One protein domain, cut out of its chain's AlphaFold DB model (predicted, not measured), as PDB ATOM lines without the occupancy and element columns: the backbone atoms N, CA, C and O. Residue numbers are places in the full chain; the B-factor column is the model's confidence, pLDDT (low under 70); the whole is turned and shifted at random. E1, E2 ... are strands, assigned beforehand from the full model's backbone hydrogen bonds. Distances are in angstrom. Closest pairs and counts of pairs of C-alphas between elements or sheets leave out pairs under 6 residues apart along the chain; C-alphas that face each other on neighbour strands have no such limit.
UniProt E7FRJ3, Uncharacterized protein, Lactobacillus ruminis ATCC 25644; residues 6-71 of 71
ATOM      1  N   SER A   6     218.332  21.059 -14.562       91.38
ATOM      2  CA  SER A   6     218.868  20.581 -13.289       91.38
ATOM      3  C   SER A   6     218.034  21.165 -12.155       91.38
ATOM      4  O   SER A   6     217.832  22.380 -12.066       91.38
ATOM      5  N   THR A   7     217.495  20.284 -11.322       92.69
ATOM      6  CA  THR A   7     216.626  20.626 -10.195       92.69
ATOM      7  C   THR A   7     217.061  19.854  -8.959       92.69
ATOM      8  O   THR A   7     217.870  18.933  -9.043       92.69
ATOM      9  N   SER A   8     216.527  20.214  -7.796       93.31
ATOM     10  CA  SER A   8     216.741  19.441  -6.575       93.31
ATOM     11  C   SER A   8     215.434  18.831  -6.096       93.31
ATOM     12  O   SER A   8     214.402  19.501  -6.078       93.31
ATOM     13  N   ALA A   9     215.505  17.586  -5.631       92.06
ATOM     14  CA  ALA A   9     214.389  16.919  -4.973       92.06
ATOM     15  C   ALA A   9     214.052  17.533  -3.600       92.06
ATOM     16  O   ALA A   9     212.989  17.242  -3.053       92.06
ATOM     17  N   ILE A  10     214.936  18.366  -3.023       91.56
ATOM     18  CA  ILE A  10     214.683  19.032  -1.739       91.56
ATOM     19  C   ILE A  10     214.956  20.549  -1.791       91.56
ATOM     20  O   ILE A  10     215.986  20.979  -2.310       91.56
ATOM     21  N   PRO A  11     214.119  21.386  -1.143       89.62
ATOM     22  CA  PRO A  11     214.283  22.846  -1.136       89.62
ATOM     23  C   PRO A  11     215.660  23.334  -0.657       89.62
ATOM     24  O   PRO A  11     216.220  24.287  -1.191       89.62
ATOM     25  N   LYS A  12     216.230  22.665   0.355       90.62
ATOM     26  CA  LYS A  12     217.487  23.074   1.010       90.62
ATOM     27  C   LYS A  12     218.736  22.852   0.154       90.62
ATOM     28  O   LYS A  12     219.795  23.373   0.501       90.62
ATOM     29  N   ALA A  13     218.620  22.047  -0.896       89.62
ATOM     30  CA  ALA A  13     219.729  21.652  -1.749       89.62
ATOM     31  C   ALA A  13     219.701  22.351  -3.121       89.62
ATOM     32  O   ALA A  13     220.608  22.162  -3.928       89.62
ATOM     33  N   VAL A  14     218.707  23.217  -3.349       88.81
ATOM     34  CA  VAL A  14     218.656  24.134  -4.491       88.81
ATOM     35  C   VAL A  14     219.783  25.167  -4.391       88.81
ATOM     36  O   VAL A  14     220.105  25.663  -3.306       88.81
ATOM     37  N   ILE A  15     220.366  25.525  -5.538       83.44
ATOM     38  CA  ILE A  15     221.379  26.583  -5.646       83.44
ATOM     39  C   ILE A  15     220.826  27.889  -5.058       83.44
ATOM     40  O   ILE A  15     219.701  28.293  -5.333       83.44
ATOM     41  N   GLY A  16     221.612  28.541  -4.199       86.19
ATOM     42  CA  GLY A  16     221.199  29.767  -3.508       86.19
ATOM     43  C   GLY A  16     220.211  29.562  -2.353       86.19
ATOM     44  O   GLY A  16     219.976  30.508  -1.613       86.19
ATOM     45  N   LYS A  17     219.682  28.343  -2.137       86.81
ATOM     46  CA  LYS A  17     218.785  27.968  -1.018       86.81
ATOM     47  C   LYS A  17     217.487  28.785  -0.908       86.81
ATOM     48  O   LYS A  17     216.845  28.766   0.140       86.81
ATOM     49  N   VAL A  18     217.081  29.466  -1.979       89.62
ATOM     50  CA  VAL A  18     215.833  30.239  -2.054       89.62
ATOM     51  C   VAL A  18     215.015  29.737  -3.248       89.62
ATOM     52  O   VAL A  18     215.033  30.352  -4.314       89.62
ATOM     53  N   PRO A  19     214.348  28.575  -3.131       90.06
ATOM     54  CA  PRO A  19     213.540  28.048  -4.221       90.06
ATOM     55  C   PRO A  19     212.264  28.877  -4.401       90.06
ATOM     56  O   PRO A  19     211.499  29.073  -3.462       90.06
ATOM     57  N   ASN A  20     212.017  29.316  -5.631       94.12
ATOM     58  CA  ASN A  20     210.795  30.007  -6.057       94.12
ATOM     59  C   ASN A  20     210.023  29.227  -7.139       94.12
ATOM     60  O   ASN A  20     209.020  29.714  -7.662       94.12
ATOM     61  N   VAL A  21     210.477  28.015  -7.460       94.75
ATOM     62  CA  VAL A  21     209.860  27.106  -8.426       94.75
ATOM     63  C   VAL A  21     209.721  25.728  -7.787       94.75
ATOM     64  O   VAL A  21     210.674  25.212  -7.207       94.75
ATOM     65  N   ALA A  22     208.543  25.128  -7.917       95.00
ATOM     66  CA  ALA A  22     208.279  23.732  -7.598       95.00
ATOM     67  C   ALA A  22     207.798  23.014  -8.863       95.00
ATOM     68  O   ALA A  22     206.981  23.555  -9.609       95.00
ATOM     69  N   ILE A  23     208.293  21.801  -9.106       95.75
ATOM     70  CA  ILE A  23     207.916  20.998 -10.271       95.75
ATOM     71  C   ILE A  23     207.366  19.666  -9.774       95.75
ATOM     72  O   ILE A  23     208.056  18.910  -9.095       95.75
ATOM     73  N   ILE A  24     206.113  19.386 -10.113       95.19
ATOM     74  CA  ILE A  24     205.469  18.101  -9.872       95.19
ATOM     75  C   ILE A  24     205.896  17.164 -10.998       95.19
ATOM     76  O   ILE A  24     205.533  17.372 -12.157       95.19
ATOM     77  N   VAL A  25     206.665  16.138 -10.650       93.62
ATOM     78  CA  VAL A  25     207.125  15.097 -11.572       93.62
ATOM     79  C   VAL A  25     206.306  13.834 -11.321       93.62
ATOM     80  O   VAL A  25     206.275  13.333 -10.197       93.62
ATOM     81  N   LEU A  26     205.609  13.341 -12.344       90.44
ATOM     82  CA  LEU A  26     204.830  12.110 -12.242       90.44
ATOM     83  C   LEU A  26     205.727  10.880 -12.425       90.44
ATOM     84  O   LEU A  26     206.794  10.938 -13.037       90.44
ATOM     85  N   SER A  27     205.278   9.739 -11.901       87.62
ATOM     86  CA  SER A  27     205.932   8.461 -12.191       87.62
ATOM     87  C   SER A  27     205.914   8.191 -13.697       87.62
ATOM     88  O   SER A  27     204.895   8.407 -14.352       87.62
ATOM     89  N   GLY A  28     207.040   7.729 -14.242       85.25
ATOM     90  CA  GLY A  28     207.203   7.484 -15.679       85.25
ATOM     91  C   GLY A  28     207.496   8.731 -16.521       85.25
ATOM     92  O   GLY A  28     207.697   8.595 -17.724       85.25
ATOM     93  N   SER A  29     207.559   9.929 -15.925       87.06
ATOM     94  CA  SER A  29     208.020  11.133 -16.624       87.06
ATOM     95  C   SER A  29     209.492  11.028 -17.032       87.06
ATOM     96  O   SER A  29     210.294  10.326 -16.414       87.06
ATOM     97  N   ASN A  30     209.862  11.783 -18.067       85.00
ATOM     98  CA  ASN A  30     211.182  11.715 -18.687       85.00
ATOM     99  C   ASN A  30     212.217  12.576 -17.927       85.00
ATOM    100  O   ASN A  30     212.546  13.704 -18.306       85.00
ATOM    101  N   GLY A  31     212.695  12.039 -16.808       88.81
ATOM    102  CA  GLY A  31     213.725  12.625 -15.957       88.81
ATOM    103  C   GLY A  31     214.263  11.597 -14.966       88.81
ATOM    104  O   GLY A  31     213.721  10.500 -14.839       88.81
ATOM    105  N   GLY A  32     215.345  11.929 -14.269       90.56
ATOM    106  CA  GLY A  32     216.013  10.973 -13.397       90.56
ATOM    107  C   GLY A  32     216.783  11.610 -12.258       90.56
ATOM    108  O   GLY A  32     217.295  12.723 -12.355       90.56
ATOM    109  N   TYR A  33     216.888  10.858 -11.169       90.19
ATOM    110  CA  TYR A  33     217.758  11.193 -10.056       90.19
ATOM    111  C   TYR A  33     219.206  10.847 -10.417       90.19
ATOM    112  O   TYR A  33     219.524   9.679 -10.640       90.19
ATOM    113  N   VAL A  34     220.082  11.848 -10.493       89.88
ATOM    114  CA  VAL A  34     221.448  11.689 -11.037       89.88
ATOM    115  C   VAL A  34     222.541  11.753  -9.972       89.88
ATOM    116  O   VAL A  34     223.727  11.693 -10.280       89.88
ATOM    117  N   GLU A  35     222.174  11.806  -8.693       83.06
ATOM    118  CA  GLU A  35     223.141  11.982  -7.604       83.06
ATOM    119  C   GLU A  35     224.224  10.891  -7.542       83.06
ATOM    120  O   GLU A  35     225.359  11.170  -7.159       83.06
ATOM    121  N   LEU A  36     223.897   9.654  -7.932       75.06
ATOM    122  CA  LEU A  36     224.835   8.526  -7.891       75.06
ATOM    123  C   LEU A  36     225.960   8.639  -8.929       75.06
ATOM    124  O   LEU A  36     227.046   8.108  -8.702       75.06
ATOM    125  N   ILE A  37     225.708   9.338 -10.037       82.44
ATOM    126  CA  ILE A  37     226.682   9.577 -11.112       82.44
ATOM    127  C   ILE A  37     227.306  10.974 -11.032       82.44
ATOM    128  O   ILE A  37     228.269  11.265 -11.739       82.44
ATOM    129  N   ALA A  38     226.775  11.839 -10.168       76.75
ATOM    130  CA  ALA A  38     227.320  13.161  -9.933       76.75
ATOM    131  C   ALA A  38     228.659  13.068  -9.176       76.75
ATOM    132  O   ALA A  38     228.830  12.251  -8.265       76.75
ATOM    133  N   GLY A  39     229.616  13.930  -9.538       77.38
ATOM    134  CA  GLY A  39     230.887  14.040  -8.817       77.38
ATOM    135  C   GLY A  39     230.669  14.354  -7.330       77.38
ATOM    136  O   GLY A  39     229.645  14.926  -6.956       77.38
ATOM    137  N   GLU A  40     231.628  14.010  -6.466       80.38
ATOM    138  CA  GLU A  40     231.460  14.099  -5.002       80.38
ATOM    139  C   GLU A  40     230.994  15.473  -4.499       80.38
ATOM    140  O   GLU A  40     230.198  15.546  -3.561       80.38
ATOM    141  N   ALA A  41     231.410  16.552  -5.166       78.75
ATOM    142  CA  ALA A  41     230.997  17.921  -4.855       78.75
ATOM    143  C   ALA A  41     229.471  18.154  -4.952       78.75
ATOM    144  O   ALA A  41     228.944  19.075  -4.328       78.75
ATOM    145  N   TYR A  42     228.754  17.311  -5.699       77.00
ATOM    146  CA  TYR A  42     227.336  17.469  -6.029       77.00
ATOM    147  C   TYR A  42     226.431  16.421  -5.357       77.00
ATOM    148  O   TYR A  42     225.213  16.584  -5.342       77.00
ATOM    149  N   ARG A  43     226.996  15.412  -4.673       78.75
ATOM    150  CA  ARG A  43     226.268  14.331  -3.960       78.75
ATOM    151  C   ARG A  43     225.363  14.765  -2.796       78.75
ATOM    152  O   ARG A  43     224.796  13.926  -2.102       78.75
ATOM    153  N   LYS A  44     225.299  16.059  -2.489       84.81
ATOM    154  CA  LYS A  44     224.404  16.626  -1.465       84.81
ATOM    155  C   LYS A  44     223.330  17.525  -2.068       84.81
ATOM    156  O   LYS A  44     222.502  18.050  -1.326       84.81
ATOM    157  N   GLN A  45     223.350  17.710  -3.389       86.88
ATOM    158  CA  GLN A  45     222.386  18.546  -4.093       86.88
ATOM    159  C   GLN A  45     221.062  17.822  -4.352       86.88
ATOM    160  O   GLN A  45     220.081  18.481  -4.692       86.88
ATOM    161  N   ARG A  46     220.996  16.494  -4.136       90.19
ATOM    162  CA  ARG A  46     219.796  15.683  -4.389       90.19
ATOM    163  C   ARG A  46     219.249  15.946  -5.793       90.19
ATOM    164  O   ARG A  46     218.064  16.238  -5.960       90.19
ATOM    165  N   GLU A  47     220.155  15.949  -6.769       92.00
ATOM    166  CA  GLU A  47     219.871  16.431  -8.115       92.00
ATOM    167  C   GLU A  47     218.901  15.502  -8.850       92.00
ATOM    168  O   GLU A  47     219.108  14.288  -8.944       92.00
ATOM    169  N   PHE A  48     217.862  16.114  -9.406       91.94
ATOM    170  CA  PHE A  48     216.940  15.505 -10.346       91.94
ATOM    171  C   PHE A  48     217.049  16.245 -11.679       91.94
ATOM    172  O   PHE A  48     216.840  17.461 -11.752       91.94
ATOM    173  N   LEU A  49     217.390  15.513 -12.732       92.94
ATOM    174  CA  LEU A  49     217.582  16.043 -14.071       92.94
ATOM    175  C   LEU A  49     216.342  15.764 -14.919       92.94
ATOM    176  O   LEU A  49     215.926  14.617 -15.065       92.94
ATOM    177  N   ILE A  50     215.762  16.812 -15.496       94.00
ATOM    178  CA  ILE A  50     214.641  16.716 -16.436       94.00
ATOM    179  C   ILE A  50     215.186  16.883 -17.858       94.00
ATOM    180  O   ILE A  50     216.015  17.767 -18.109       94.00
ATOM    181  N   ASN A  51     214.722  16.040 -18.783       91.50
ATOM    182  CA  ASN A  51     215.201  16.014 -20.163       91.50
ATOM    183  C   ASN A  51     215.008  17.346 -20.901       91.50
ATOM    184  O   ASN A  51     214.113  18.141 -20.608       91.50
ATOM    185  N   SER A  52     215.853  17.580 -21.906       91.31
ATOM    186  CA  SER A  52     215.648  18.683 -22.840       91.31
ATOM    187  C   SER A  52     214.337  18.511 -23.610       91.31
ATOM    188  O   SER A  52     213.888  17.397 -23.871       91.31
ATOM    189  N   GLY A  53     213.700  19.630 -23.957       88.81
ATOM    190  CA  GLY A  53     212.400  19.603 -24.632       88.81
ATOM    191  C   GLY A  53     211.221  19.196 -23.744       88.81
ATOM    192  O   GLY A  53     210.116  19.099 -24.264       88.81
ATOM    193  N   ALA A  54     211.433  18.995 -22.438       89.12
ATOM    194  CA  ALA A  54     210.361  18.752 -21.480       89.12
ATOM    195  C   ALA A  54     209.284  19.844 -21.524       89.12
ATOM    196  O   ALA A  54     209.598  21.040 -21.579       89.12
ATOM    197  N   ASP A  55     208.025  19.412 -21.461       90.50
ATOM    198  CA  ASP A  55     206.870  20.296 -21.381       90.50
ATOM    199  C   ASP A  55     206.513  20.549 -19.912       90.50
ATOM    200  O   ASP A  55     206.247  19.624 -19.138       90.50
ATOM    201  N   LEU A  56     206.559  21.820 -19.516       92.75
ATOM    202  CA  LEU A  56     206.228  22.268 -18.170       92.75
ATOM    203  C   LEU A  56     204.950  23.092 -18.219       92.75
ATOM    204  O   LEU A  56     204.941  24.249 -18.642       92.75
ATOM    205  N   GLU A  57     203.878  22.514 -17.698       94.75
ATOM    206  CA  GLU A  57     202.601  23.191 -17.551       94.75
ATOM    207  C   GLU A  57     202.594  24.003 -16.254       94.75
ATOM    208  O   GLU A  57     202.786  23.450 -15.171       94.75
ATOM    209  N   LEU A  58     202.357  25.316 -16.337       96.75
ATOM    210  CA  LEU A  58     202.150  26.140 -15.146       96.75
ATOM    211  C   LEU A  58     200.792  25.795 -14.519       96.75
ATOM    212  O   LEU A  58     199.750  26.008 -15.131       96.75
ATOM    213  N   VAL A  59     200.811  25.317 -13.277       97.38
ATOM    214  CA  VAL A  59     199.609  24.927 -12.525       97.38
ATOM    215  C   VAL A  59     199.113  26.068 -11.644       97.38
ATOM    216  O   VAL A  59     197.916  26.338 -11.582       97.38
ATOM    217  N   LYS A  60     200.022  26.735 -10.922       97.00
ATOM    218  CA  LYS A  60     199.665  27.795  -9.970       97.00
ATOM    219  C   LYS A  60     200.806  28.790  -9.791       97.00
ATOM    220  O   LYS A  60     201.979  28.425  -9.841       97.00
ATOM    221  N   LYS A  61     200.443  30.041  -9.506       97.12
ATOM    222  CA  LYS A  61     201.341  31.066  -8.969       97.12
ATOM    223  C   LYS A  61     200.758  31.610  -7.668       97.12
ATOM    224  O   LYS A  61     199.623  32.076  -7.660       97.12
ATOM    225  N   GLU A  62     201.522  31.565  -6.585       94.62
ATOM    226  CA  GLU A  62     201.077  32.015  -5.262       94.62
ATOM    227  C   GLU A  62     202.251  32.596  -4.479       94.62
ATOM    228  O   GLU A  62     203.289  31.957  -4.373       94.62
ATOM    229  N   ALA A  63     202.109  33.821  -3.959       93.31
ATOM    230  CA  ALA A  63     203.127  34.478  -3.128       93.31
ATOM    231  C   ALA A  63     204.573  34.419  -3.690       93.31
ATOM    232  O   ALA A  63     205.538  34.296  -2.944       93.31
ATOM    233  N   GLY A  64     204.734  34.493  -5.018       91.69
ATOM    234  CA  GLY A  64     206.043  34.426  -5.685       91.69
ATOM    235  C   GLY A  64     206.579  33.012  -5.954       91.69
ATOM    236  O   GLY A  64     207.597  32.887  -6.633       91.69
ATOM    237  N   LEU A  65     205.882  31.964  -5.500       94.00
ATOM    238  CA  LEU A  65     206.136  30.569  -5.854       94.00
ATOM    239  C   LEU A  65     205.415  30.212  -7.161       94.00
ATOM    240  O   LEU A  65     204.211  30.445  -7.303       94.00
ATOM    241  N   TYR A  66     206.146  29.610  -8.093       97.38
ATOM    242  CA  TYR A  66     205.611  29.059  -9.334       97.38
ATOM    243  C   TYR A  66     205.565  27.538  -9.236       97.38
ATOM    244  O   TYR A  66     206.580  26.899  -8.963       97.38
ATOM    245  N   ILE A  67     204.392  26.957  -9.462       97.00
ATOM    246  CA  ILE A  67     204.187  25.511  -9.427       97.00
ATOM    247  C   ILE A  67     203.940  25.034 -10.850       97.00
ATOM    248  O   ILE A  67     202.961  25.439 -11.477       97.00
ATOM    249  N   TYR A  68     204.812  24.156 -11.332       96.56
ATOM    250  CA  TYR A  68     204.709  23.508 -12.631       96.56
ATOM    251  C   TYR A  68     204.412  22.020 -12.483       96.56
ATOM    252  O   TYR A  68     204.713  21.407 -11.459       96.56
ATOM    253  N   LYS A  69     203.875  21.425 -13.541       95.31
ATOM    254  CA  LYS A  69     203.750  19.984 -13.720       95.31
ATOM    255  C   LYS A  69     204.534  19.569 -14.961       95.31
ATOM    256  O   LYS A  69     204.379  20.184 -16.012       95.31
ATOM    257  N   LEU A  70     205.357  18.534 -14.826       92.62
ATOM    258  CA  LEU A  70     206.042  17.905 -15.952       92.62
ATOM    259  C   LEU A  70     205.066  16.981 -16.696       92.62
ATOM    260  O   LEU A  70     204.442  16.123 -16.060       92.62
ATOM    261  N   ARG A  71     204.924  17.178 -18.010       85.38
ATOM    262  CA  ARG A  71     204.114  16.339 -18.906       85.38
ATOM    263  C   ARG A  71     204.966  15.351 -19.697       85.38
ATOM    264  O   ARG A  71     206.121  15.687 -20.037       85.38
TER     265      ARG A  71
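Overview. This is residues 6 to 71 of the 71 residues of an uncharacterized protein of Lactobacillus ruminis ATCC 25644 (UniProt E7FRJ3). Two small sheets of three strands each stand beside one another with a gap between them: E2, E6 and E5 make one, E1, E4 and E3 the other. At one end of the gap residues 9 to 20 cross from E1 to E2, and at the other end the links E2 to E3 and E4 to E5 cross it; the hairpin E5 and E6 and the long link of residues 34 to 46 lie toward opposite ends of the longest axis. The printed part has 66 residues with no named helix and six named strands, E1 to E6 along the chain, and its class is all strand, though just 27 residues are in named elements. The order E2, E6, E5 is mixed, and the order E1, E4, E3 is antiparallel. The whole is compact, with a radius of gyration of the C-alphas of 12.4 A and spans of 35 by 27 by 18 A.

Along the chain. E5, residues 56 to 62, is the longest strand at 17.0 A, and its C-alpha 56 is at (206.228, 22.268, -18.170). E6, residues 65 to 70, is 16.2 A long and ends with C-alpha 70 at (206.042, 17.905, -15.952). E2, residues 21 to 24, measures 10.1 A. In the other sheet E4, residues 47 to 50, measures 9.8 A, E3, residues 31 to 33, 7.3 A, and E1, residues 6 to 8, 7.1 A. C-alpha 6 is at (218.868, 20.581, -13.289).

Arrangement. E6 is the inner strand of its sheet. E6 and E5 form a hairpin, antiparallel at 156 degrees, with N 67 and O 60 2.8 A apart, within hydrogen-bond range. E2 is parallel to E6 at 31 degrees, with N 24 and O 68 at 2.8 A, within hydrogen-bond range. The C-alphas of this sheet lie up to 3.9 A off its best plane, only just short of 4 A. In the other sheet the inner strand E4 is antiparallel to E3 at 169 degrees, a hairpin, with N 49 and O 32 within hydrogen-bond range at 2.8 A. E1 is antiparallel to E4 at 134 degrees, with N 7 and O 48 within that range at 2.9 A. The edge strands E1 and E2 are near each other, with 5 pairs of C-alphas within 10 A. Among the pairs that are apart are E2 and E4, and E4 and E6.

Size, cuts and confidence. The two C-alphas farthest apart, those of Glu 40 and Glu 62, are 35.3 A from each other. The printed part has no cut, and it ends at residue 71, the chain's last residue. The links E1 to E2, 12 residues, and E3 to E4, 13 residues, are long. The mean pLDDT of the printed part is 89.8, and no printed residue is under 70.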